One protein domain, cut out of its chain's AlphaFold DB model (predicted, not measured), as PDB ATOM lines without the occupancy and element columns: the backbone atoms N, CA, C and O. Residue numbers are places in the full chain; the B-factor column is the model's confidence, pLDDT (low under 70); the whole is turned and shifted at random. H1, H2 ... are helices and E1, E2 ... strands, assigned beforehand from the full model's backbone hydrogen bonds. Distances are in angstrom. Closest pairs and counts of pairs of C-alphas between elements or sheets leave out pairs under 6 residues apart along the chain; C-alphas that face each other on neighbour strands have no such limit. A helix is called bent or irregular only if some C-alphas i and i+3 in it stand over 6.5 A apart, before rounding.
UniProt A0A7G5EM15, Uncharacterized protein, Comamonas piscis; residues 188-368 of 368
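What this domain is: This is residues 188 to 368 of the 368 residues of an uncharacterized protein of Comamonas piscis (UniProt A0A7G5EM15). A long, kinked helix, H2, runs along the length of the domain; a row of three helices side by side, H3b, H4 and H5, crosses over one side of its later part, and H6 packs on the other side. At the opposite end H1 folds back along the first part of H2, with H7 near H1, while the small hairpin E1 and E2 lies by H2's last residues. The 181 printed residues, mostly helix by class, run H1 to H5, E1, E2, H6, H7, the strands antiparallel. The whole is compact, with a radius of gyration of the C-alphas of 18.5 A, yet elongated, spanning 58 by 36 by 36 A.

Where its parts are: Find C-alpha 192 at (25.450, -31.935, -17.801), where H1 begins, residues 192 to 205. H2, residues 209 to 239, spans 45.5 A; it is irregular, C-alphas 212 and 215 being 7.1 A apart, with a kink of 41 degrees near residue 216. H3, residues 245 to 267, was assigned as one helix by its hydrogen bonds but is bent, C-alphas 254 and 257 being 7.9 A apart: arm H3a, residues 245 to 254, itself irregular with C-alphas 251 and 254 6.9 A apart, and arm H3b, residues 257 to 267. Next come H4, residues 276 to 289, H5, residues 293 to 310, 25.8 A long, E1, residues 318 to 320, E2, residues 323 to 325, and H6, residues 334 to 342. H7, residues 351 to 364, ends at C-alpha 364, (29.997, -55.076, -22.268).

How they stand to each other: H1 and H2 form a helical hairpin, closest at C-alphas Leu 203 and Ser 211, 5.1 A. H2 touches H3b at a steep tilt of 55 degrees, closest at the C-alphas of His 222 and Phe 266, 5.6 A. H4 forms hairpins with H3b and H5. N 318 and O 325 are 2.9 A apart, within hydrogen-bond range. Every O i to N i+4 pair is within range in H1, H3b, H4, H5, H6 and H7; H2 has 23 of 27, H3a 5 of 6.

The domain as a whole: The farthest C-alphas, Glu 321 and Gly 365, are 59.7 A apart. The printed part has no cut, and no link is long. Look for pLDDT under 70 at residues 189 to 190, 271 to 274, 344 and 365 to 368.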
ATOM      1  N   LYS A 188      23.881 -37.139 -27.985       71.69
ATOM      2  CA  LYS A 188      24.651 -35.896 -28.188       71.69
ATOM      3  C   LYS A 188      23.991 -34.678 -27.538       71.69
ATOM      4  O   LYS A 188      24.067 -33.568 -28.064       71.69
ATOM      5  N   VAL A 189      23.317 -34.877 -26.404       68.19
ATOM      6  CA  VAL A 189      22.648 -33.763 -25.741       68.19
ATOM      7  C   VAL A 189      23.683 -32.864 -25.078       68.19
ATOM      8  O   VAL A 189      24.569 -33.335 -24.363       68.19
ATOM      9  N   ASN A 190      23.564 -31.562 -25.320       68.62
ATOM     10  CA  ASN A 190      24.492 -30.575 -24.792       68.62
ATOM     11  C   ASN A 190      24.168 -30.257 -23.329       68.62
ATOM     12  O   ASN A 190      23.093 -29.753 -23.009       68.62
ATOM     13  N   GLY A 191      25.145 -30.492 -22.453       76.75
ATOM     14  CA  GLY A 191      25.149 -29.989 -21.082       76.75
ATOM     15  C   GLY A 191      24.787 -31.023 -20.017       76.75
ATOM     16  O   GLY A 191      23.791 -31.739 -20.098       76.75
ATOM     17  N   THR A 192      25.587 -31.032 -18.950       81.31
ATOM     18  CA  THR A 192      25.450 -31.935 -17.801       81.31
ATOM     19  C   THR A 192      24.071 -31.889 -17.150       81.31
ATOM     20  O   THR A 192      23.532 -32.934 -16.793       81.31
ATOM     21  N   ALA A 193      23.477 -30.700 -17.027       79.38
ATOM     22  CA  ALA A 193      22.163 -30.535 -16.412       79.38
ATOM     23  C   ALA A 193      21.075 -31.327 -17.155       79.38
ATOM     24  O   ALA A 193      20.259 -31.995 -16.522       79.38
ATOM     25  N   HIS A 194      21.100 -31.315 -18.491       82.62
ATOM     26  CA  HIS A 194      20.138 -32.071 -19.284       82.62
ATOM     27  C   HIS A 194      20.370 -33.578 -19.156       82.62
ATOM     28  O   HIS A 194      19.416 -34.326 -18.953       82.62
ATOM     29  N   THR A 195      21.628 -34.028 -19.214       86.00
ATOM     30  CA  THR A 195      21.983 -35.445 -19.030       86.00
ATOM     31  C   THR A 195      21.447 -35.991 -17.704       86.00
ATOM     32  O   THR A 195      20.852 -37.067 -17.677       86.00
ATOM     33  N   VAL A 196      21.621 -35.244 -16.609       86.75
ATOM     34  CA  VAL A 196      21.128 -35.629 -15.278       86.75
ATOM     35  C   VAL A 196      19.600 -35.640 -15.241       86.75
ATOM     36  O   VAL A 196      19.011 -36.611 -14.768       86.75
ATOM     37  N   ALA A 197      18.947 -34.596 -15.762       86.44
ATOM     38  CA  ALA A 197      17.487 -34.507 -15.781       86.44
ATOM     39  C   ALA A 197      16.853 -35.668 -16.562       86.44
ATOM     40  O   ALA A 197      15.906 -36.294 -16.084       86.44
ATOM     41  N   GLU A 198      17.411 -35.997 -17.726       89.50
ATOM     42  CA  GLU A 198      16.968 -37.122 -18.546       89.50
ATOM     43  C   GLU A 198      17.199 -38.463 -17.838       89.50
ATOM     44  O   GLU A 198      16.304 -39.309 -17.819       89.50
ATOM     45  N   LEU A 199      18.350 -38.645 -17.182       90.50
ATOM     46  CA  LEU A 199      18.630 -39.849 -16.400       90.50
ATOM     47  C   LEU A 199      17.606 -40.036 -15.274       90.50
ATOM     48  O   LEU A 199      17.007 -41.105 -15.150       90.50
ATOM     49  N   LEU A 200      17.353 -38.992 -14.485       90.00
ATOM     50  CA  LEU A 200      16.365 -39.030 -13.406       90.00
ATOM     51  C   LEU A 200      14.952 -39.281 -13.941       90.00
ATOM     52  O   LEU A 200      14.202 -40.058 -13.347       90.00
ATOM     53  N   ARG A 201      14.586 -38.666 -15.073       90.38
ATOM     54  CA  ARG A 201      13.298 -38.896 -15.740       90.38
ATOM     55  C   ARG A 201      13.146 -40.363 -16.137       90.38
ATOM     56  O   ARG A 201      12.130 -40.971 -15.799       90.38
ATOM     57  N   ARG A 202      14.157 -40.946 -16.791       90.94
ATOM     58  CA  ARG A 202      14.156 -42.364 -17.181       90.94
ATOM     59  C   ARG A 202      13.967 -43.266 -15.975       90.94
ATOM     60  O   ARG A 202      13.021 -44.044 -15.972       90.94
ATOM     61  N   LEU A 203      14.779 -43.091 -14.933       91.25
ATOM     62  CA  LEU A 203      14.721 -43.914 -13.722       91.25
ATOM     63  C   LEU A 203      13.385 -43.805 -12.975       91.25
ATOM     64  O   LEU A 203      12.922 -44.798 -12.425       91.25
ATOM     65  N   ARG A 204      12.735 -42.632 -12.987       90.69
ATOM     66  CA  ARG A 204      11.383 -42.450 -12.423       90.69
ATOM     67  C   ARG A 204      10.299 -43.140 -13.251       90.69
ATOM     68  O   ARG A 204       9.333 -43.637 -12.689       90.69
ATOM     69  N   SER A 205      10.442 -43.132 -14.576       84.75
ATOM     70  CA  SER A 205       9.448 -43.690 -15.504       84.75
ATOM     71  C   SER A 205       9.604 -45.190 -15.765       84.75
ATOM     72  O   SER A 205       8.669 -45.832 -16.233       84.75
ATOM     73  N   SER A 206      10.783 -45.755 -15.499       76.00
ATOM     74  CA  SER A 206      11.105 -47.138 -15.840       76.00
ATOM     75  C   SER A 206      10.924 -48.092 -14.662       76.00
ATOM     76  O   SER A 206      11.372 -47.804 -13.556       76.00
ATOM     77  N   SER A 207      10.377 -49.279 -14.918       77.25
ATOM     78  CA  SER A 207      10.336 -50.411 -13.982       77.25
ATOM     79  C   SER A 207      11.529 -51.363 -14.177       77.25
ATOM     80  O   SER A 207      11.365 -52.579 -14.224       77.25
ATOM     81  N   ASN A 208      12.743 -50.829 -14.345       87.12
ATOM     82  CA  ASN A 208      13.944 -51.658 -14.500       87.12
ATOM     83  C   ASN A 208      14.771 -51.724 -13.208       87.12
ATOM     84  O   ASN A 208      14.522 -51.010 -12.237       87.12
ATOM     85  N   ALA A 209      15.792 -52.582 -13.221       92.38
ATOM     86  CA  ALA A 209      16.666 -52.800 -12.075       92.38
ATOM     87  C   ALA A 209      17.369 -51.521 -11.582       92.38
ATOM     88  O   ALA A 209      17.667 -51.433 -10.399       92.38
ATOM     89  N   ALA A 210      17.622 -50.520 -12.435       92.88
ATOM     90  CA  ALA A 210      18.308 -49.292 -12.031       92.88
ATOM     91  C   ALA A 210      17.458 -48.402 -11.113       92.88
ATOM     92  O   ALA A 210      18.012 -47.592 -10.370       92.88
ATOM     93  N   SER A 211      16.129 -48.554 -11.118       91.69
ATOM     94  CA  SER A 211      15.222 -47.712 -10.331       91.69
ATOM     95  C   SER A 211      15.465 -47.823  -8.821       91.69
ATOM     96  O   SER A 211      15.227 -46.857  -8.099       91.69
ATOM     97  N   VAL A 212      16.040 -48.933  -8.332       92.81
ATOM     98  CA  VAL A 212      16.434 -49.061  -6.913       92.81
ATOM     99  C   VAL A 212      17.572 -48.111  -6.518       92.81
ATOM    100  O   VAL A 212      17.750 -47.822  -5.338       92.81
ATOM    101  N   LEU A 213      18.338 -47.597  -7.488       92.44
ATOM    102  CA  LEU A 213      19.421 -46.633  -7.266       92.44
ATOM    103  C   LEU A 213      18.941 -45.177  -7.306       92.44
ATOM    104  O   LEU A 213      19.708 -44.279  -6.952       92.44
ATOM    105  N   LEU A 214      17.684 -44.926  -7.692       92.25
ATOM    106  CA  LEU A 214      17.120 -43.579  -7.780       92.25
ATOM    107  C   LEU A 214      17.246 -42.783  -6.465       92.25
ATOM    108  O   LEU A 214      17.681 -41.632  -6.539       92.25
ATOM    109  N   PRO A 215      16.965 -43.341  -5.266       91.75
ATOM    110  CA  PRO A 215      17.150 -42.604  -4.016       91.75
ATOM    111  C   PRO A 215      18.598 -42.138  -3.812       91.75
ATOM    112  O   PRO A 215      18.834 -41.008  -3.390       91.75
ATOM    113  N   SER A 216      19.577 -42.974  -4.165       90.62
ATOM    114  CA  SER A 216      20.998 -42.628  -4.063       90.62
ATOM    115  C   SER A 216      21.383 -41.523  -5.044       90.62
ATOM    116  O   SER A 216      22.097 -40.599  -4.667       90.62
ATOM    117  N   LEU A 217      20.870 -41.564  -6.277       89.69
ATOM    118  CA  LEU A 217      21.106 -40.505  -7.263       89.69
ATOM    119  C   LEU A 217      20.492 -39.167  -6.850       89.69
ATOM    120  O   LEU A 217      21.140 -38.141  -7.023       89.69
ATOM    121  N   ILE A 218      19.300 -39.171  -6.245       90.00
ATOM    122  CA  ILE A 218      18.684 -37.958  -5.685       90.00
ATOM    123  C   ILE A 218      19.559 -37.377  -4.565       90.00
ATOM    124  O   ILE A 218      19.781 -36.169  -4.513       90.00
ATOM    125  N   ARG A 219      20.120 -38.224  -3.690       91.25
ATOM    126  CA  ARG A 219      21.060 -37.763  -2.654       91.25
ATOM    127  C   ARG A 219      22.311 -37.124  -3.263       91.25
ATOM    128  O   ARG A 219      22.731 -36.072  -2.792       91.25
ATOM    129  N   ILE A 220      22.879 -37.719  -4.316       90.12
ATOM    130  CA  ILE A 220      24.034 -37.140  -5.026       90.12
ATOM    131  C   ILE A 220      23.647 -35.811  -5.687       90.12
ATOM    132  O   ILE A 220      24.403 -34.851  -5.590       90.12
ATOM    133  N   GLU A 221      22.464 -35.717  -6.296       89.62
ATOM    134  CA  GLU A 221      21.961 -34.466  -6.870       89.62
ATOM    135  C   GLU A 221      21.861 -33.360  -5.810       89.62
ATOM    136  O   GLU A 221      22.287 -32.232  -6.048       89.62
ATOM    137  N   HIS A 222      21.362 -33.672  -4.612       91.56
ATOM    138  CA  HIS A 222      21.315 -32.712  -3.508       91.56
ATOM    139  C   HIS A 222      22.718 -32.262  -3.065       91.56
ATOM    140  O   HIS A 222      22.911 -31.072  -2.805       91.56
ATOM    141  N   CYS A 223      23.704 -33.171  -3.030       91.38
ATOM    142  CA  CYS A 223      25.109 -32.807  -2.817       91.38
ATOM    143  C   CYS A 223      25.607 -31.841  -3.895       91.38
ATOM    144  O   CYS A 223      26.102 -30.763  -3.578       91.38
ATOM    145  N   GLU A 224      25.454 -32.203  -5.168       90.81
ATOM    146  CA  GLU A 224      25.935 -31.422  -6.312       90.81
ATOM    147  C   GLU A 224      25.318 -30.023  -6.359       90.81
ATOM    148  O   GLU A 224      26.029 -29.037  -6.561       90.81
ATOM    149  N   GLN A 225      24.019 -29.906  -6.078       91.75
ATOM    150  CA  GLN A 225      23.337 -28.617  -6.006       91.75
ATOM    151  C   GLN A 225      23.956 -27.690  -4.955       91.75
ATOM    152  O   GLN A 225      24.075 -26.490  -5.208       91.75
ATOM    153  N   PHE A 226      24.346 -28.219  -3.792       93.06
ATOM    154  CA  PHE A 226      24.996 -27.429  -2.748       93.06
ATOM    155  C   PHE A 226      26.467 -27.136  -3.067       93.06
ATOM    156  O   PHE A 226      26.918 -26.005  -2.887       93.06
ATOM    157  N   LEU A 227      27.200 -28.097  -3.639       92.38
ATOM    158  CA  LEU A 227      28.573 -27.887  -4.113       92.38
ATOM    159  C   LEU A 227      28.654 -26.779  -5.174       92.38
ATOM    160  O   LEU A 227      29.598 -25.994  -5.167       92.38
ATOM    161  N   VAL A 228      27.649 -26.658  -6.052       92.06
ATOM    162  CA  VAL A 228      27.553 -25.545  -7.013       92.06
ATOM    163  C   VAL A 228      27.431 -24.198  -6.291       92.06
ATOM    164  O   VAL A 228      28.065 -23.232  -6.709       92.06
ATOM    165  N   VAL A 229      26.653 -24.126  -5.202       93.75
ATOM    166  CA  VAL A 229      26.528 -22.902  -4.390       93.75
ATOM    167  C   VAL A 229      27.866 -22.550  -3.746       93.75
ATOM    168  O   VAL A 229      28.273 -21.393  -3.823       93.75
ATOM    169  N   LEU A 230      28.569 -23.532  -3.172       94.19
ATOM    170  CA  LEU A 230      29.903 -23.332  -2.598       94.19
ATOM    171  C   LEU A 230      30.891 -22.803  -3.643       94.19
ATOM    172  O   LEU A 230      31.508 -21.767  -3.419       94.19
ATOM    173  N   GLN A 231      30.993 -23.463  -4.802       93.31
ATOM    174  CA  GLN A 231      31.915 -23.062  -5.867       93.31
ATOM    175  C   GLN A 231      31.612 -21.649  -6.376       93.31
ATOM    176  O   GLN A 231      32.500 -20.804  -6.394       93.31
ATOM    177  N   ASN A 232      30.357 -21.366  -6.739       93.69
ATOM    178  CA  ASN A 232      29.985 -20.053  -7.269       93.69
ATOM    179  C   ASN A 232      30.172 -18.941  -6.219       93.69
ATOM    180  O   ASN A 232      30.538 -17.824  -6.570       93.69
ATOM    181  N   SER A 233      29.949 -19.236  -4.933       95.12
ATOM    182  CA  SER A 233      30.180 -18.275  -3.847       95.12
ATOM    183  C   SER A 233      31.669 -18.040  -3.596       95.12
ATOM    184  O   SER A 233      32.074 -16.918  -3.305       95.12
ATOM    185  N   PHE A 234      32.497 -19.080  -3.714       95.38
ATOM    186  CA  PHE A 234      33.949 -18.959  -3.605       95.38
ATOM    187  C   PHE A 234      34.523 -18.135  -4.762       95.38
ATOM    188  O   PHE A 234      35.301 -17.210  -4.531       95.38
ATOM    189  N   ASP A 235      34.071 -18.409  -5.987       94.56
ATOM    190  CA  ASP A 235      34.444 -17.640  -7.178       94.56
ATOM    191  C   ASP A 235      33.984 -16.178  -7.061       94.56
ATOM    192  O   ASP A 235      34.739 -15.273  -7.410       94.56
ATOM    193  N   LEU A 236      32.802 -15.925  -6.479       95.50
ATOM    194  CA  LEU A 236      32.317 -14.573  -6.185       95.50
ATOM    195  C   LEU A 236      33.242 -13.820  -5.224       95.50
ATOM    196  O   LEU A 236      33.588 -12.676  -5.502       95.50
ATOM    197  N   LEU A 237      33.659 -14.438  -4.113       95.81
ATOM    198  CA  LEU A 237      34.575 -13.792  -3.165       95.81
ATOM    199  C   LEU A 237      35.928 -13.466  -3.805       95.81
ATOM    200  O   LEU A 237      36.504 -12.425  -3.498       95.81
ATOM    201  N   ARG A 238      36.421 -14.331  -4.701       94.94
ATOM    202  CA  ARG A 238      37.662 -14.089  -5.452       94.94
ATOM    203  C   ARG A 238      37.516 -12.978  -6.490       94.94
ATOM    204  O   ARG A 238      38.433 -12.177  -6.628       94.94
ATOM    205  N   ALA A 239      36.387 -12.923  -7.197       94.19
ATOM    206  CA  ALA A 239      36.081 -11.870  -8.170       94.19
ATOM    207  C   ALA A 239      35.856 -10.499  -7.509       94.19
ATOM    208  O   ALA A 239      36.052  -9.457  -8.127       94.19
ATOM    209  N   LEU A 240      35.459 -10.493  -6.236       93.44
ATOM    210  CA  LEU A 240      35.276  -9.297  -5.420       93.44
ATOM    211  C   LEU A 240      36.507  -8.988  -4.555       93.44
ATOM    212  O   LEU A 240      36.344  -8.501  -3.441       93.44
ATOM    213  N   ASP A 241      37.727  -9.267  -5.023       93.06
ATOM    214  CA  ASP A 241      38.957  -8.943  -4.285       93.06
ATOM    215  C   ASP A 241      38.924  -7.506  -3.726       93.06
ATOM    216  O   ASP A 241      38.474  -6.568  -4.395       93.06
ATOM    217  N   ARG A 242      39.364  -7.343  -2.472       93.38
ATOM    218  CA  ARG A 242      39.382  -6.088  -1.693       93.38
ATOM    219  C   ARG A 242      38.016  -5.475  -1.368       93.38
ATOM    220  O   ARG A 242      37.979  -4.394  -0.773       93.38
ATOM    221  N   HIS A 243      36.909  -6.130  -1.706       95.25
ATOM    222  CA  HIS A 243      35.572  -5.705  -1.287       95.25
ATOM    223  C   HIS A 243      35.207  -6.319   0.061       95.25
ATOM    224  O   HIS A 243      35.846  -7.259   0.534       95.25
ATOM    225  N   THR A 244      34.175  -5.783   0.710       97.00
ATOM    226  CA  THR A 244      33.732  -6.328   1.995       97.00
ATOM    227  C   THR A 244      32.991  -7.649   1.806       97.00
ATOM    228  O   THR A 244      32.346  -7.890   0.783       97.00
ATOM    229  N   VAL A 245      33.008  -8.505   2.829       96.31
ATOM    230  CA  VAL A 245      32.176  -9.724   2.820       96.31
ATOM    231  C   VAL A 245      30.679  -9.376   2.763       96.31
ATOM    232  O   VAL A 245      29.886 -10.134   2.206       96.31
ATOM    233  N   VAL A 246      30.294  -8.202   3.274       96.81
ATOM    234  CA  VAL A 246      28.929  -7.663   3.170       96.81
ATOM    235  C   VAL A 246      28.547  -7.410   1.709       96.81
ATOM    236  O   VAL A 246      27.456  -7.799   1.296       96.81
ATOM    237  N   ASP A 247      29.446  -6.843   0.898       95.56
ATOM    238  CA  ASP A 247      29.199  -6.629  -0.535       95.56
ATOM    239  C   ASP A 247      28.943  -7.954  -1.260       95.56
ATOM    240  O   ASP A 247      27.999  -8.072  -2.047       95.56
ATOM    241  N   ALA A 248      29.738  -8.983  -0.955       95.56
ATOM    242  CA  ALA A 248      29.537 -10.323  -1.497       95.56
ATOM    243  C   ALA A 248      28.214 -10.950  -1.020       95.56
ATOM    244  O   ALA A 248      27.489 -11.541  -1.821       95.56
ATOM    245  N   ALA A 249      27.852 -10.783   0.255       96.75
ATOM    246  CA  ALA A 249      26.581 -11.267   0.794       96.75
ATOM    247  C   ALA A 249      25.377 -10.603   0.103       96.75
ATOM    248  O   ALA A 249      24.435 -11.296  -0.282       96.75
ATOM    249  N   ASN A 250      25.445  -9.292  -0.146       96.31
ATOM    250  CA  ASN A 250      24.413  -8.543  -0.866       96.31
ATOM    251  C   ASN A 250      24.217  -9.055  -2.302       96.31
ATOM    252  O   ASN A 250      23.095  -9.073  -2.803       96.31
ATOM    253  N   ARG A 251      25.284  -9.528  -2.961       95.31
ATOM    254  CA  ARG A 251      25.205 -10.156  -4.295       95.31
ATOM    255  C   ARG A 251      24.553 -11.542  -4.270       95.31
ATOM    256  O   ARG A 251      24.024 -11.969  -5.290       95.31
ATOM    257  N   LEU A 252      24.562 -12.240  -3.132       94.81
ATOM    258  CA  LEU A 252      23.869 -13.523  -2.963       94.81
ATOM    259  C   LEU A 252      22.394 -13.368  -2.579       94.81
ATOM    260  O   LEU A 252      21.621 -14.311  -2.764       94.81
ATOM    261  N   GLU A 253      21.995 -12.203  -2.066       93.88
ATOM    262  CA  GLU A 253      20.646 -11.949  -1.554       93.88
ATOM    263  C   GLU A 253      19.521 -12.220  -2.574       93.88
ATOM    264  O   GLU A 253      18.550 -12.889  -2.204       93.88
ATOM    265  N   PRO A 254      19.642 -11.850  -3.871       93.62
ATOM    266  CA  PRO A 254      18.631 -12.190  -4.879       93.62
ATOM    267  C   PRO A 254      18.384 -13.701  -5.025       93.62
ATOM    268  O   PRO A 254      17.298 -14.129  -5.411       93.62
ATOM    269  N   HIS A 255      19.374 -14.525  -4.674       92.62
ATOM    270  CA  HIS A 255      19.336 -15.983  -4.792       92.62
ATOM    271  C   HIS A 255      19.052 -16.684  -3.453       92.62
ATOM    272  O   HIS A 255      19.022 -17.919  -3.395       92.62
ATOM    273  N   ARG A 256      18.815 -15.926  -2.370       91.62
ATOM    274  CA  ARG A 256      18.693 -16.431  -0.991       91.62
ATOM    275  C   ARG A 256      17.712 -17.590  -0.864       91.62
ATOM    276  O   ARG A 256      18.053 -18.613  -0.281       91.62
ATOM    277  N   THR A 257      16.510 -17.459  -1.426       92.81
ATOM    278  CA  THR A 257      15.470 -18.501  -1.342       92.81
ATOM    279  C   THR A 257      15.923 -19.806  -1.998       92.81
ATOM    280  O   THR A 257      15.757 -20.882  -1.423       92.81
ATOM    281  N   ALA A 258      16.548 -19.725  -3.176       92.56
ATOM    282  CA  ALA A 258      17.043 -20.898  -3.888       92.56
ATOM    283  C   ALA A 258      18.231 -21.549  -3.159       92.56
ATOM    284  O   ALA A 258      18.278 -22.773  -3.031       92.56
ATOM    285  N   HIS A 259      19.173 -20.747  -2.652       94.12
ATOM    286  CA  HIS A 259      20.320 -21.232  -1.879       94.12
ATOM    287  C   HIS A 259      19.897 -21.880  -0.561       94.12
ATOM    288  O   HIS A 259      20.374 -22.970  -0.249       94.12
ATOM    289  N   LYS A 260      18.943 -21.275   0.155       95.19
ATOM    290  CA  LYS A 260      18.332 -21.845   1.359       95.19
ATOM    291  C   LYS A 260      17.744 -23.229   1.084       95.19
ATOM    292  O   LYS A 260      18.112 -24.183   1.758       95.19
ATOM    293  N   ALA A 261      16.919 -23.364   0.045       94.19
ATOM    294  CA  ALA A 261      16.298 -24.645  -0.290       94.19
ATOM    295  C   ALA A 261      17.331 -25.731  -0.663       94.19
ATOM    296  O   ALA A 261      17.164 -26.898  -0.312       94.19
ATOM    297  N   LYS A 262      18.412 -25.365  -1.372       94.06
ATOM    298  CA  LYS A 262      19.528 -26.284  -1.671       94.06
ATOM    299  C   LYS A 262      20.256 -26.712  -0.392       94.06
ATOM    300  O   LYS A 262      20.539 -27.894  -0.223       94.06
ATOM    301  N   ALA A 263      20.513 -25.771   0.515       94.81
ATOM    302  CA  ALA A 263      21.172 -26.034   1.787       94.81
ATOM    303  C   ALA A 263      20.332 -26.934   2.710       94.81
ATOM    304  O   ALA A 263      20.861 -27.887   3.268       94.81
ATOM    305  N   GLU A 264      19.020 -26.707   2.812       95.06
ATOM    306  CA  GLU A 264      18.103 -27.561   3.586       95.06
ATOM    307  C   GLU A 264      18.096 -29.007   3.072       95.06
ATOM    308  O   GLU A 264      18.210 -29.950   3.857       95.06
ATOM    309  N   ARG A 265      18.039 -29.194   1.744       94.06
ATOM    310  CA  ARG A 265      18.134 -30.527   1.128       94.06
ATOM    311  C   ARG A 265      19.470 -31.207   1.404       94.06
ATOM    312  O   ARG A 265      19.484 -32.421   1.577       94.06
ATOM    313  N   PHE A 266      20.564 -30.447   1.430       93.44
ATOM    314  CA  PHE A 266      21.898 -30.960   1.739       93.44
ATOM    315  C   PHE A 266      22.039 -31.357   3.213       93.44
ATOM    316  O   PHE A 266      22.523 -32.447   3.499       93.44
ATOM    317  N   ILE A 267      21.546 -30.532   4.143       92.06
ATOM    318  CA  ILE A 267      21.530 -30.842   5.583       92.06
ATOM    319  C   ILE A 267      20.782 -32.154   5.841       92.06
ATOM    320  O   ILE A 267      21.259 -33.002   6.589       92.06
ATOM    321  N   ALA A 268      19.653 -32.363   5.159       90.69
ATOM    322  CA  ALA A 268      18.856 -33.581   5.284       90.69
ATOM    323  C   ALA A 268      19.576 -34.869   4.820       90.69
ATOM    324  O   ALA A 268      19.057 -35.965   5.032       90.69
ATOM    325  N   LEU A 269      20.750 -34.774   4.179       87.88
ATOM    326  CA  LEU A 269      21.550 -35.940   3.780       87.88
ATOM    327  C   LEU A 269      22.377 -36.531   4.924       87.88
ATOM    328  O   LEU A 269      22.794 -37.692   4.819       87.88
ATOM    329  N   PHE A 270      22.637 -35.735   5.960       82.94
ATOM    330  CA  PHE A 270      23.483 -36.089   7.089       82.94
ATOM    331  C   PHE A 270      22.688 -36.834   8.165       82.94
ATOM    332  O   PHE A 270      21.542 -36.504   8.465       82.94
ATOM    333  N   SER A 271      23.305 -37.859   8.751       69.12
ATOM    334  CA  SER A 271      22.779 -38.556   9.928       69.12
ATOM    335  C   SER A 271      23.458 -38.034  11.196       69.12
ATOM    336  O   SER A 271      24.462 -37.331  11.128       69.12
ATOM    337  N   ALA A 272      22.962 -38.411  12.376       58.00
ATOM    338  CA  ALA A 272      23.534 -37.982  13.658       58.00
ATOM    339  C   ALA A 272      25.023 -38.368  13.872       58.00
ATOM    340  O   ALA A 272      25.649 -37.860  14.794       58.00
ATOM    341  N   HIS A 273      25.603 -39.235  13.029       55.66
ATOM    342  CA  HIS A 273      26.974 -39.751  13.149       55.66
ATOM    343  C   HIS A 273      27.898 -39.235  12.032       55.66
ATOM    344  O   HIS A 273      28.575 -40.009  11.355       55.66
ATOM    345  N   CYS A 274      27.906 -37.924  11.809       68.69
ATOM    346  CA  CYS A 274      28.797 -37.297  10.834       68.69
ATOM    347  C   CYS A 274      30.243 -37.263  11.333       68.69
ATOM    348  O   CYS A 274      30.497 -36.983  12.505       68.69
ATOM    349  N   ASN A 275      31.201 -37.516  10.437       78.00
ATOM    350  CA  ASN A 275      32.606 -37.255  10.745       78.00
ATOM    351  C   ASN A 275      32.860 -35.733  10.815       78.00
ATOM    352  O   ASN A 275      32.025 -34.926  10.409       78.00
ATOM    353  N   GLU A 276      34.024 -35.321  11.321       80.81
ATOM    354  CA  GLU A 276      34.341 -33.898  11.503       80.81
ATOM    355  C   GLU A 276      34.221 -33.082  10.201       80.81
ATOM    356  O   GLU A 276      33.708 -31.963  10.215       80.81
ATOM    357  N   ARG A 277      34.639 -33.646   9.061       78.38
ATOM    358  CA  ARG A 277      34.575 -32.964   7.757       78.38
ATOM    359  C   ARG A 277      33.141 -32.767   7.285       78.38
ATOM    360  O   ARG A 277      32.806 -31.687   6.800       78.38
ATOM    361  N   ASP A 278      32.303 -33.777   7.473       80.94
ATOM    362  CA  ASP A 278      30.871 -33.693   7.206       80.94
ATOM    363  C   ASP A 278      30.231 -32.605   8.081       80.94
ATOM    364  O   ASP A 278      29.471 -31.781   7.579       80.94
ATOM    365  N   GLY A 279      30.623 -32.520   9.359       83.75
ATOM    366  CA  GLY A 279      30.186 -31.460  10.271       83.75
ATOM    367  C   GLY A 279      30.588 -30.052   9.812       83.75
ATOM    368  O   GLY A 279      29.791 -29.118   9.896       83.75
ATOM    369  N   GLN A 280      31.795 -29.885   9.265       85.56
ATOM    370  CA  GLN A 280      32.241 -28.596   8.721       85.56
ATOM    371  C   GLN A 280      31.421 -28.166   7.491       85.56
ATOM    372  O   GLN A 280      31.042 -26.999   7.387       85.56
ATOM    373  N   LEU A 281      31.111 -29.094   6.579       89.12
ATOM    374  CA  LEU A 281      30.262 -28.814   5.413       89.12
ATOM    375  C   LEU A 281      28.798 -28.575   5.806       89.12
ATOM    376  O   LEU A 281      28.152 -27.687   5.247       89.12
ATOM    377  N   ALA A 282      28.281 -29.323   6.784       88.56
ATOM    378  CA  ALA A 282      26.938 -29.125   7.321       88.56
ATOM    379  C   ALA A 282      26.780 -27.719   7.918       88.56
ATOM    380  O   ALA A 282      25.809 -27.030   7.612       88.56
ATOM    381  N   LYS A 283      27.784 -27.234   8.660       90.81
ATOM    382  CA  LYS A 283      27.782 -25.879   9.231       90.81
ATOM    383  C   LYS A 283      27.677 -24.773   8.173       90.81
ATOM    384  O   LYS A 283      26.977 -23.780   8.374       90.81
ATOM    385  N   LEU A 284      28.336 -24.936   7.023       94.44
ATOM    386  CA  LEU A 284      28.183 -24.010   5.893       94.44
ATOM    387  C   LEU A 284      26.733 -23.979   5.403       94.44
ATOM    388  O   LEU A 284      26.154 -22.908   5.212       94.44
ATOM    389  N   ALA A 285      26.134 -25.155   5.228       94.88
ATOM    390  CA  ALA A 285      24.748 -25.264   4.799       94.88
ATOM    391  C   ALA A 285      23.780 -24.669   5.833       94.88
ATOM    392  O   ALA A 285      22.835 -23.983   5.452       94.88
ATOM    393  N   GLU A 286      24.034 -24.849   7.130       94.75
ATOM    394  CA  GLU A 286      23.220 -24.276   8.209       94.75
ATOM    395  C   GLU A 286      23.162 -22.747   8.159       94.75
ATOM    396  O   GLU A 286      22.096 -22.157   8.340       94.75
ATOM    397  N   HIS A 287      24.278 -22.075   7.866       96.19
ATOM    398  CA  HIS A 287      24.265 -20.619   7.721       96.19
ATOM    399  C   HIS A 287      23.350 -20.164   6.575       96.19
ATOM    400  O   HIS A 287      22.557 -19.234   6.752       96.19
ATOM    401  N   LEU A 288      23.390 -20.842   5.424       94.56
ATOM    402  CA  LEU A 288      22.490 -20.537   4.309       94.56
ATOM    403  C   LEU A 288      21.034 -20.913   4.595       94.56
ATOM    404  O   LEU A 288      20.138 -20.150   4.230       94.56
ATOM    405  N   SER A 289      20.774 -22.039   5.266       95.56
ATOM    406  CA  SER A 289      19.405 -22.455   5.600       95.56
ATOM    407  C   SER A 289      18.730 -21.483   6.577       95.56
ATOM    408  O   SER A 289      17.538 -21.191   6.464       95.56
ATOM    409  N   GLN A 290      19.518 -20.879   7.471       95.38
ATOM    410  CA  GLN A 290      19.093 -19.813   8.382       95.38
ATOM    411  C   GLN A 290      18.976 -18.433   7.712       95.38
ATOM    412  O   GLN A 290      18.618 -17.468   8.383       95.38
ATOM    413  N   GLY A 291      19.278 -18.311   6.414       92.75
ATOM    414  CA  GLY A 291      19.226 -17.038   5.691       92.75
ATOM    415  C   GLY A 291      20.337 -16.062   6.086       92.75
ATOM    416  O   GLY A 291      20.109 -14.857   6.077       92.75
ATOM    417  N   LYS A 292      21.523 -16.565   6.452       95.06
ATOM    418  CA  LYS A 292      22.685 -15.767   6.880       95.06
ATOM    419  C   LYS A 292      23.820 -15.844   5.840       95.06
ATOM    420  O   LYS A 292      24.823 -16.519   6.090       95.06
ATOM    421  N   PRO A 293      23.701 -15.172   4.676       95.00
ATOM    422  CA  PRO A 293      24.690 -15.262   3.596       95.00
ATOM    423  C   PRO A 293      26.084 -14.768   4.005       95.00
ATOM    424  O   PRO A 293      27.073 -15.389   3.634       95.00
ATOM    425  N   GLN A 294      26.185 -13.716   4.824       96.12
ATOM    426  CA  GLN A 294      27.482 -13.242   5.322       96.12
ATOM    427  C   GLN A 294      28.184 -14.298   6.193       96.12
ATOM    428  O   GLN A 294      29.329 -14.651   5.925       96.12
ATOM    429  N   ALA A 295      27.482 -14.862   7.184       96.25
ATOM    430  CA  ALA A 295      28.042 -15.893   8.063       96.25
ATOM    431  C   ALA A 295      28.475 -17.146   7.282       96.25
ATOM    432  O   ALA A 295      29.490 -17.767   7.598       96.25
ATOM    433  N   PHE A 296      27.725 -17.491   6.232       97.12
ATOM    434  CA  PHE A 296      28.091 -18.547   5.296       97.12
ATOM    435  C   PHE A 296      29.417 -18.253   4.581       97.12
ATOM    436  O   PHE A 296      30.299 -19.110   4.578       97.12
ATOM    437  N   LEU A 297      29.589 -17.051   4.020       97.19
ATOM    438  CA  LEU A 297      30.815 -16.664   3.315       97.19
ATOM    439  C   LEU A 297      32.031 -16.642   4.249       97.19
ATOM    440  O   LEU A 297      33.093 -17.154   3.898       97.19
ATOM    441  N   GLU A 298      31.868 -16.122   5.465       96.38
ATOM    442  CA  GLU A 298      32.924 -16.113   6.482       96.38
ATOM    443  C   GLU A 298      33.322 -17.529   6.918       96.38
ATOM    444  O   GLU A 298      34.509 -17.830   7.062       96.38
ATOM    445  N   GLU A 299      32.352 -18.423   7.142       96.00
ATOM    446  CA  GLU A 299      32.644 -19.825   7.463       96.00
ATOM    447  C   GLU A 299      33.294 -20.543   6.274       96.00
ATOM    448  O   GLU A 299      34.171 -21.378   6.486       96.00
ATOM    449  N   MET A 300      32.934 -20.199   5.033       95.94
ATOM    450  CA  MET A 300      33.523 -20.793   3.828       95.94
ATOM    451  C   MET A 300      35.010 -20.455   3.712       95.94
ATOM    452  O   MET A 300      35.823 -21.354   3.489       95.94
ATOM    453  N   VAL A 301      35.386 -19.193   3.948       95.81
ATOM    454  CA  VAL A 301      36.799 -18.786   3.997       95.81
ATOM    455  C   VAL A 301      37.529 -19.497   5.139       95.81
ATOM    456  O   VAL A 301      38.606 -20.051   4.919       95.81
ATOM    457  N   ARG A 302      36.928 -19.581   6.334       93.94
ATOM    458  CA  ARG A 302      37.521 -20.301   7.477       93.94
ATOM    459  C   ARG A 302      37.713 -21.793   7.194       93.94
ATOM    460  O   ARG A 302      38.737 -22.368   7.557       93.94
ATOM    461  N   HIS A 303      36.752 -22.440   6.537       93.19
ATOM    462  CA  HIS A 303      36.866 -23.836   6.121       93.19
ATOM    463  C   HIS A 303      37.995 -24.033   5.100       93.19
ATOM    464  O   HIS A 303      38.834 -24.911   5.294       93.19
ATOM    465  N   HIS A 304      38.083 -23.174   4.082       93.88
ATOM    466  CA  HIS A 304      39.178 -23.180   3.106       93.88
ATOM    467  C   HIS A 304      40.554 -23.015   3.763       93.88
ATOM    468  O   HIS A 304      41.451 -23.823   3.525       93.88
ATOM    469  N   GLN A 305      40.710 -22.031   4.652       93.25
ATOM    470  CA  GLN A 305      41.957 -21.781   5.384       93.25
ATOM    471  C   GLN A 305      42.385 -22.972   6.254       93.25
ATOM    472  O   GLN A 305      43.572 -23.289   6.323       93.25
ATOM    473  N   ARG A 306      41.436 -23.673   6.892       91.12
ATOM    474  CA  ARG A 306      41.738 -24.923   7.610       91.12
ATOM    475  C   ARG A 306      42.265 -25.994   6.650       91.12
ATOM    476  O   ARG A 306      43.333 -26.548   6.894       91.12
ATOM    477  N   LEU A 307      41.571 -26.223   5.533       90.00
ATOM    478  CA  LEU A 307      41.931 -27.258   4.557       90.00
ATOM    479  C   LEU A 307      43.288 -27.023   3.882       90.00
ATOM    480  O   LEU A 307      44.043 -27.975   3.688       90.00
ATOM    481  N   VAL A 308      43.610 -25.788   3.491       90.69
ATOM    482  CA  VAL A 308      44.917 -25.482   2.881       90.69
ATOM    483  C   VAL A 308      46.054 -25.563   3.898       90.69
ATOM    484  O   VAL A 308      47.103 -26.120   3.575       90.69
ATOM    485  N   LYS A 309      45.818 -25.154   5.154       89.69
ATOM    486  CA  LYS A 309      46.787 -25.310   6.246       89.69
ATOM    487  C   LYS A 309      47.089 -26.779   6.539       89.69
ATOM    488  O   LYS A 309      48.257 -27.140   6.651       89.69
ATOM    489  N   GLU A 310      46.070 -27.639   6.603       88.19
ATOM    490  CA  GLU A 310      46.245 -29.099   6.731       88.19
ATOM    491  C   GLU A 310      47.100 -29.695   5.602       88.19
ATOM    492  O   GLU A 310      47.772 -30.708   5.791       88.19
ATOM    493  N   ARG A 311      47.085 -29.067   4.421       85.69
ATOM    494  CA  ARG A 311      47.846 -29.483   3.237       85.69
ATOM    495  C   ARG A 311      49.221 -28.815   3.123       85.69
ATOM    496  O   ARG A 311      49.927 -29.101   2.160       85.69
ATOM    497  N   GLY A 312      49.600 -27.948   4.067       88.19
ATOM    498  CA  GLY A 312      50.859 -27.199   4.022       88.19
ATOM    499  C   GLY A 312      50.940 -26.202   2.860       88.19
ATOM    500  O   GLY A 312      52.022 -25.990   2.321       88.19
ATOM    501  N   ALA A 313      49.801 -25.641   2.442       89.25
ATOM    502  CA  ALA A 313      49.700 -24.686   1.344       89.25
ATOM    503  C   ALA A 313      49.130 -23.341   1.816       89.25
ATOM    504  O   ALA A 313      48.401 -23.273   2.807       89.25
ATOM    505  N   GLU A 314      49.422 -22.284   1.060       90.00
ATOM    506  CA  GLU A 314      48.871 -20.951   1.307       90.00
ATOM    507  C   GLU A 314      47.404 -20.852   0.851       90.00
ATOM    508  O   GLU A 314      47.023 -21.420  -0.185       90.00
ATOM    509  N   PRO A 315      46.545 -20.137   1.596       91.12
ATOM    510  CA  PRO A 315      45.154 -19.959   1.222       91.12
ATOM    511  C   PRO A 315      45.020 -19.068  -0.014       91.12
ATOM    512  O   PRO A 315      45.502 -17.943  -0.065       91.12
ATOM    513  N   LEU A 316      44.241 -19.545  -0.983       92.56
ATOM    514  CA  LEU A 316      43.827 -18.761  -2.156       92.56
ATOM    515  C   LEU A 316      42.896 -17.580  -1.839       92.56
ATOM    516  O   LEU A 316      42.637 -16.762  -2.714       92.56
ATOM    517  N   LEU A 317      42.333 -17.543  -0.633       94.00
ATOM    518  CA  LEU A 317      41.346 -16.558  -0.220       94.00
ATOM    519  C   LEU A 317      41.410 -16.402   1.300       94.00
ATOM    520  O   LEU A 317      41.335 -17.395   2.031       94.00
ATOM    521  N   THR A 318      41.531 -15.167   1.770       95.75
ATOM    522  CA  THR A 318      41.489 -14.794   3.190       95.75
ATOM    523  C   THR A 318      40.493 -13.655   3.404       95.75
ATOM    524  O   THR A 318      40.034 -13.028   2.449       95.75
ATOM    525  N   ILE A 319      40.144 -13.396   4.666       95.12
ATOM    526  CA  ILE A 319      39.443 -12.176   5.073       95.12
ATOM    527  C   ILE A 319      40.401 -11.377   5.951       95.12
ATOM    528  O   ILE A 319      40.888 -11.911   6.947       95.12
ATOM    529  N   ASP A 320      40.649 -10.128   5.575       93.00
ATOM    530  CA  ASP A 320      41.469  -9.176   6.320       93.00
ATOM    531  C   ASP A 320      40.685  -7.876   6.515       93.00
ATOM    532  O   ASP A 320      40.087  -7.366   5.570       93.00
ATOM    533  N   GLU A 321      40.596  -7.393   7.755       91.38
ATOM    534  CA  GLU A 321      39.780  -6.224   8.137       91.38
ATOM    535  C   GLU A 321      38.339  -6.236   7.563       91.38
ATOM    536  O   GLU A 321      37.775  -5.210   7.182       91.38
ATOM    537  N   GLY A 322      37.723  -7.422   7.464       89.38
ATOM    538  CA  GLY A 322      36.372  -7.600   6.905       89.38
ATOM    539  C   GLY A 322      36.285  -7.548   5.372       89.38
ATOM    540  O   GLY A 322      35.182  -7.631   4.820       89.38
ATOM    541  N   LYS A 323      37.422  -7.445   4.679       93.69
ATOM    542  CA  LYS A 323      37.543  -7.479   3.219       93.69
ATOM    543  C   LYS A 323      38.103  -8.806   2.734       93.69
ATOM    544  O   LYS A 323      38.923  -9.429   3.402       93.69
ATOM    545  N   THR A 324      37.668  -9.240   1.562       93.50
ATOM    546  CA  THR A 324      38.245 -10.398   0.880       93.50
ATOM    547  C   THR A 324      39.623 -10.051   0.331       93.50
ATOM    548  O   THR A 324      39.844  -8.962  -0.196       93.50
ATOM    549  N   VAL A 325      40.558 -10.991   0.439       93.25
ATOM    550  CA  VAL A 325      41.884 -10.891  -0.176       93.25
ATOM    551  C   VAL A 325      42.145 -12.176  -0.951       93.25
ATOM    552  O   VAL A 325      42.162 -13.262  -0.369       93.25
ATOM    553  N   SER A 326      42.330 -12.054  -2.263       91.94
ATOM    554  CA  SER A 326      42.642 -13.152  -3.180       91.94
ATOM    555  C   SER A 326      44.049 -12.950  -3.759       91.94
ATOM    556  O   SER A 326      44.204 -12.209  -4.731       91.94
ATOM    557  N   PRO A 327      45.098 -13.601  -3.216       86.62
ATOM    558  CA  PRO A 327      46.485 -13.372  -3.638       86.62
ATOM    559  C   PRO A 327      46.750 -13.622  -5.129       86.62
ATOM    560  O   PRO A 327      47.645 -13.016  -5.709       86.62
ATOM    561  N   LEU A 328      45.974 -14.517  -5.748       84.00
ATOM    562  CA  LEU A 328      46.070 -14.849  -7.174       84.00
ATOM    563  C   LEU A 328      45.029 -14.113  -8.037       84.00
ATOM    564  O   LEU A 328      44.926 -14.400  -9.225       84.00
ATOM    565  N   GLY A 329      44.237 -13.209  -7.452       83.62
ATOM    566  CA  GLY A 329      43.144 -12.519  -8.137       83.62
ATOM    567  C   GLY A 329      41.944 -13.419  -8.448       83.62
ATOM    568  O   GLY A 329      41.748 -14.477  -7.828       83.62
ATOM    569  N   GLU A 330      41.115 -12.978  -9.390       81.88
ATOM    570  CA  GLU A 330      39.931 -13.711  -9.837       81.88
ATOM    571  C   GLU A 330      40.305 -14.937 -10.686       81.88
ATOM    572  O   GLU A 330      41.246 -14.902 -11.473       81.88
ATOM    573  N   ASP A 331      39.577 -16.044 -10.509       82.12
ATOM    574  CA  ASP A 331      39.668 -17.209 -11.413       82.12
ATOM    575  C   ASP A 331      38.723 -17.059 -12.612       82.12
ATOM    576  O   ASP A 331      39.011 -17.505 -13.720       82.12
ATOM    577  N   ARG A 332      37.576 -16.416 -12.367       88.19
ATOM    578  CA  ARG A 332      36.522 -16.131 -13.338       88.19
ATOM    579  C   ARG A 332      36.114 -14.666 -13.226       88.19
ATOM    580  O   ARG A 332      35.967 -14.200 -12.093       88.19
ATOM    581  N   PRO A 333      35.832 -13.988 -14.350       92.00
ATOM    582  CA  PRO A 333      35.296 -12.635 -14.330       92.00
ATOM    583  C   PRO A 333      33.993 -12.554 -13.533       92.00
ATOM    584  O   PRO A 333      33.129 -13.431 -13.645       92.00
ATOM    585  N   LEU A 334      33.796 -11.456 -12.800       91.50
ATOM    586  CA  LEU A 334      32.576 -11.222 -12.013       91.50
ATOM    587  C   LEU A 334      31.277 -11.403 -12.826       91.50
ATOM    588  O   LEU A 334      30.298 -11.934 -12.303       91.50
ATOM    589  N   SER A 335      31.258 -10.994 -14.098       92.69
ATOM    590  CA  SER A 335      30.098 -11.160 -14.986       92.69
ATOM    591  C   SER A 335      29.760 -12.631 -15.246       92.69
ATOM    592  O   SER A 335      28.590 -13.007 -15.256       92.69
ATOM    593  N   GLU A 336      30.769 -13.490 -15.399       92.25
ATOM    594  CA  GLU A 336      30.575 -14.930 -15.556       92.25
ATOM    595  C   GLU A 336      30.058 -15.558 -14.257       92.25
ATOM    596  O   GLU A 336      29.148 -16.388 -14.279       92.25
ATOM    597  N   VAL A 337      30.594 -15.133 -13.109       91.94
ATOM    598  CA  VAL A 337      30.115 -15.591 -11.800       91.94
ATOM    599  C   VAL A 337      28.647 -15.210 -11.589       91.94
ATOM    600  O   VAL A 337      27.860 -16.050 -11.152       91.94
ATOM    601  N   GLN A 338      28.251 -13.987 -11.950       91.12
ATOM    602  CA  GLN A 338      26.858 -13.529 -11.883       91.12
ATOM    603  C   GLN A 338      25.939 -14.379 -12.762       91.12
ATOM    604  O   GLN A 338      24.954 -14.921 -12.262       91.12
ATOM    605  N   LEU A 339      26.319 -14.618 -14.021       90.38
ATOM    606  CA  LEU A 339      25.576 -15.513 -14.916       90.38
ATOM    607  C   LEU A 339      25.421 -16.923 -14.326       90.38
ATOM    608  O   LEU A 339      24.371 -17.550 -14.458       90.38
ATOM    609  N   ARG A 340      26.448 -17.443 -13.646       89.50
ATOM    610  CA  ARG A 340      26.388 -18.760 -12.991       89.50
ATOM    611  C   ARG A 340      25.487 -18.776 -11.757       89.50
ATOM    612  O   ARG A 340      24.826 -19.791 -11.539       89.50
ATOM    613  N   LEU A 341      25.463 -17.706 -10.964       88.81
ATOM    614  CA  LEU A 341      24.558 -17.551  -9.817       88.81
ATOM    615  C   LEU A 341      23.093 -17.463 -10.265       88.81
ATOM    616  O   LEU A 341      22.219 -18.055  -9.634       88.81
ATOM    617  N   GLU A 342      22.845 -16.789 -11.387       86.62
ATOM    618  CA  GLU A 342      21.537 -16.721 -12.046       86.62
ATOM    619  C   GLU A 342      21.153 -18.046 -12.720       86.62
ATOM    620  O   GLU A 342      19.972 -18.391 -12.804       86.62
ATOM    621  N   SER A 343      22.141 -18.822 -13.179       79.12
ATOM    622  CA  SER A 343      21.889 -20.111 -13.815       79.12
ATOM    623  C   SER A 343      21.277 -21.121 -12.838       79.12
ATOM    624  O   SER A 343      21.756 -21.334 -11.722       79.12
ATOM    625  N   ASN A 344      20.280 -21.871 -13.309       67.81
ATOM    626  CA  ASN A 344      19.739 -23.029 -12.594       67.81
ATOM    627  C   ASN A 344      20.634 -24.274 -12.752       67.81
ATOM    628  O   ASN A 344      20.161 -25.400 -12.890       67.81
ATOM    629  N   THR A 345      21.957 -24.097 -12.758       72.50
ATOM    630  CA  THR A 345      22.875 -25.234 -12.843       72.50
ATOM    631  C   THR A 345      22.797 -26.034 -11.542       72.50
ATOM    632  O   THR A 345      23.074 -25.526 -10.454       72.50
ATOM    633  N   HIS A 346      22.384 -27.296 -11.649       74.81
ATOM    634  CA  HIS A 346      22.193 -28.195 -10.506       74.81
ATOM    635  C   HIS A 346      23.311 -29.235 -10.359       74.81
ATOM    636  O   HIS A 346      23.353 -29.934  -9.353       74.81
ATOM    637  N   TRP A 347      24.210 -29.330 -11.346       83.06
ATOM    638  CA  TRP A 347      25.261 -30.344 -11.393       83.06
ATOM    639  C   TRP A 347      26.438 -29.882 -12.257       83.06
ATOM    640  O   TRP A 347      26.263 -29.633 -13.452       83.06
ATOM    641  N   ASN A 348      27.640 -29.811 -11.677       80.38
ATOM    642  CA  ASN A 348      28.867 -29.447 -12.406       80.38
ATOM    643  C   ASN A 348      29.731 -30.674 -12.735       80.38
ATOM    644  O   ASN A 348      30.426 -30.688 -13.749       80.38
ATOM    645  N   ASN A 349      29.665 -31.739 -11.932       79.56
ATOM    646  CA  ASN A 349      30.520 -32.915 -12.103       79.56
ATOM    647  C   ASN A 349      29.934 -33.949 -13.079       79.56
ATOM    648  O   ASN A 349      29.754 -35.123 -12.753       79.56
ATOM    649  N   GLY A 350      29.595 -33.529 -14.299       77.88
ATOM    650  CA  GLY A 350      28.959 -34.408 -15.295       77.88
ATOM    651  C   GLY A 350      29.853 -35.530 -15.810       77.88
ATOM    652  O   GLY A 350      29.367 -36.543 -16.314       77.88
ATOM    653  N   TYR A 351      31.167 -35.382 -15.637       81.38
ATOM    654  CA  TYR A 351      32.153 -36.348 -16.104       81.38
ATOM    655  C   TYR A 351      31.965 -37.742 -15.492       81.38
ATOM    656  O   TYR A 351      32.409 -38.716 -16.101       81.38
ATOM    657  N   TYR A 352      31.330 -37.862 -14.319       83.56
ATOM    658  CA  TYR A 352      31.024 -39.158 -13.713       83.56
ATOM    659  C   TYR A 352      30.055 -39.968 -14.578       83.56
ATOM    660  O   TYR A 352      30.289 -41.155 -14.791       83.56
ATOM    661  N   LEU A 353      29.023 -39.333 -15.144       85.06
ATOM    662  CA  LEU A 353      28.049 -40.008 -16.009       85.06
ATOM    663  C   LEU A 353      28.699 -40.468 -17.314       85.06
ATOM    664  O   LEU A 353      28.537 -41.616 -17.723       85.06
ATOM    665  N   SER A 354      29.512 -39.602 -17.926       83.88
ATOM    666  CA  SER A 354      30.286 -39.957 -19.119       83.88
ATOM    667  C   SER A 354      31.299 -41.071 -18.838       83.88
ATOM    668  O   SER A 354      31.505 -41.943 -19.675       83.88
ATOM    669  N   ALA A 355      31.924 -41.073 -17.657       85.75
ATOM    670  CA  ALA A 355      32.849 -42.125 -17.248       85.75
ATOM    671  C   ALA A 355      32.137 -43.469 -17.042       85.75
ATOM    672  O   ALA A 355      32.646 -44.492 -17.489       85.75
ATOM    673  N   VAL A 356      30.960 -43.474 -16.411       88.50
ATOM    674  CA  VAL A 356      30.134 -44.680 -16.243       88.50
ATOM    675  C   VAL A 356      29.693 -45.233 -17.603       88.50
ATOM    676  O   VAL A 356      29.829 -46.432 -17.838       88.50
ATOM    677  N   ALA A 357      29.245 -44.369 -18.519       88.31
ATOM    678  CA  ALA A 357      28.906 -44.745 -19.892       88.31
ATOM    679  C   ALA A 357      30.096 -45.381 -20.637       88.31
ATOM    680  O   ALA A 357      29.961 -46.443 -21.243       88.31
ATOM    681  N   ALA A 358      31.280 -44.765 -20.555       87.00
ATOM    682  CA  ALA A 358      32.488 -45.284 -21.196       87.00
ATOM    683  C   ALA A 358      32.907 -46.653 -20.631       87.00
ATOM    684  O   ALA A 358      33.204 -47.569 -21.397       87.00
ATOM    685  N   ILE A 359      32.879 -46.815 -19.302       87.81
ATOM    686  CA  ILE A 359      33.181 -48.091 -18.639       87.81
ATOM    687  C   ILE A 359      32.184 -49.177 -19.065       87.81
ATOM    688  O   ILE A 359      32.599 -50.303 -19.324       87.81
ATOM    689  N   HIS A 360      30.892 -48.851 -19.189       89.69
ATOM    690  CA  HIS A 360      29.885 -49.797 -19.673       89.69
ATOM    691  C   HIS A 360      30.227 -50.332 -21.068       89.69
ATOM    692  O   HIS A 360      30.278 -51.545 -21.256       89.69
ATOM    693  N   HIS A 361      30.536 -49.453 -22.027       87.19
ATOM    694  CA  HIS A 361      30.928 -49.875 -23.376       87.19
ATOM    695  C   HIS A 361      32.182 -50.757 -23.370       87.19
ATOM    696  O   HIS A 361      32.216 -51.789 -24.035       87.19
ATOM    697  N   GLN A 362      33.197 -50.393 -22.581       87.50
ATOM    698  CA  GLN A 362      34.447 -51.155 -22.488       87.50
ATOM    699  C   GLN A 362      34.260 -52.538 -21.853       87.50
ATOM    700  O   GLN A 362      34.969 -53.477 -22.209       87.50
ATOM    701  N   LEU A 363      33.331 -52.667 -20.906       87.75
ATOM    702  CA  LEU A 363      33.059 -53.925 -20.220       87.75
ATOM    703  C   LEU A 363      32.109 -54.828 -21.011       87.75
ATOM    704  O   LEU A 363      32.326 -56.033 -21.023       87.75
ATOM    705  N   PHE A 364      31.076 -54.285 -21.658       84.88
ATOM    706  CA  PHE A 364      29.997 -55.076 -22.268       84.88
ATOM    707  C   PHE A 364      29.994 -55.079 -23.803       84.88
ATOM    708  O   PHE A 364      29.167 -55.758 -24.404       84.88
ATOM    709  N   GLY A 365      30.929 -54.378 -24.454       69.31
ATOM    710  CA  GLY A 365      31.143 -54.478 -25.902       69.31
ATOM    711  C   GLY A 365      30.054 -53.836 -26.767       69.31
ATOM    712  O   GLY A 365      30.007 -54.083 -27.970       69.31
ATOM    713  N   GLU A 366      29.183 -53.004 -26.193       56.56
ATOM    714  CA  GLU A 366      28.254 -52.198 -26.984       56.56
ATOM    715  C   GLU A 366      29.043 -51.071 -27.670       56.56
ATOM    716  O   GLU A 366      29.658 -50.247 -26.992       56.56
ATOM    717  N   ALA A 367      29.058 -51.050 -29.008       40.19
ATOM    718  CA  ALA A 367      29.743 -50.017 -29.786       40.19
ATOM    719  C   ALA A 367      29.306 -48.615 -29.322       40.19
ATOM    720  O   ALA A 367      28.113 -48.380 -29.111       40.19
ATOM    721  N   ALA A 368      30.277 -47.723 -29.105       41.34
ATOM    722  CA  ALA A 368      30.034 -46.381 -28.582       41.34
ATOM    723  C   ALA A 368      29.100 -45.567 -29.480       41.34
ATOM    724  O   ALA A 368      29.369 -45.508 -30.701       41.34
TER     725      ALA A 368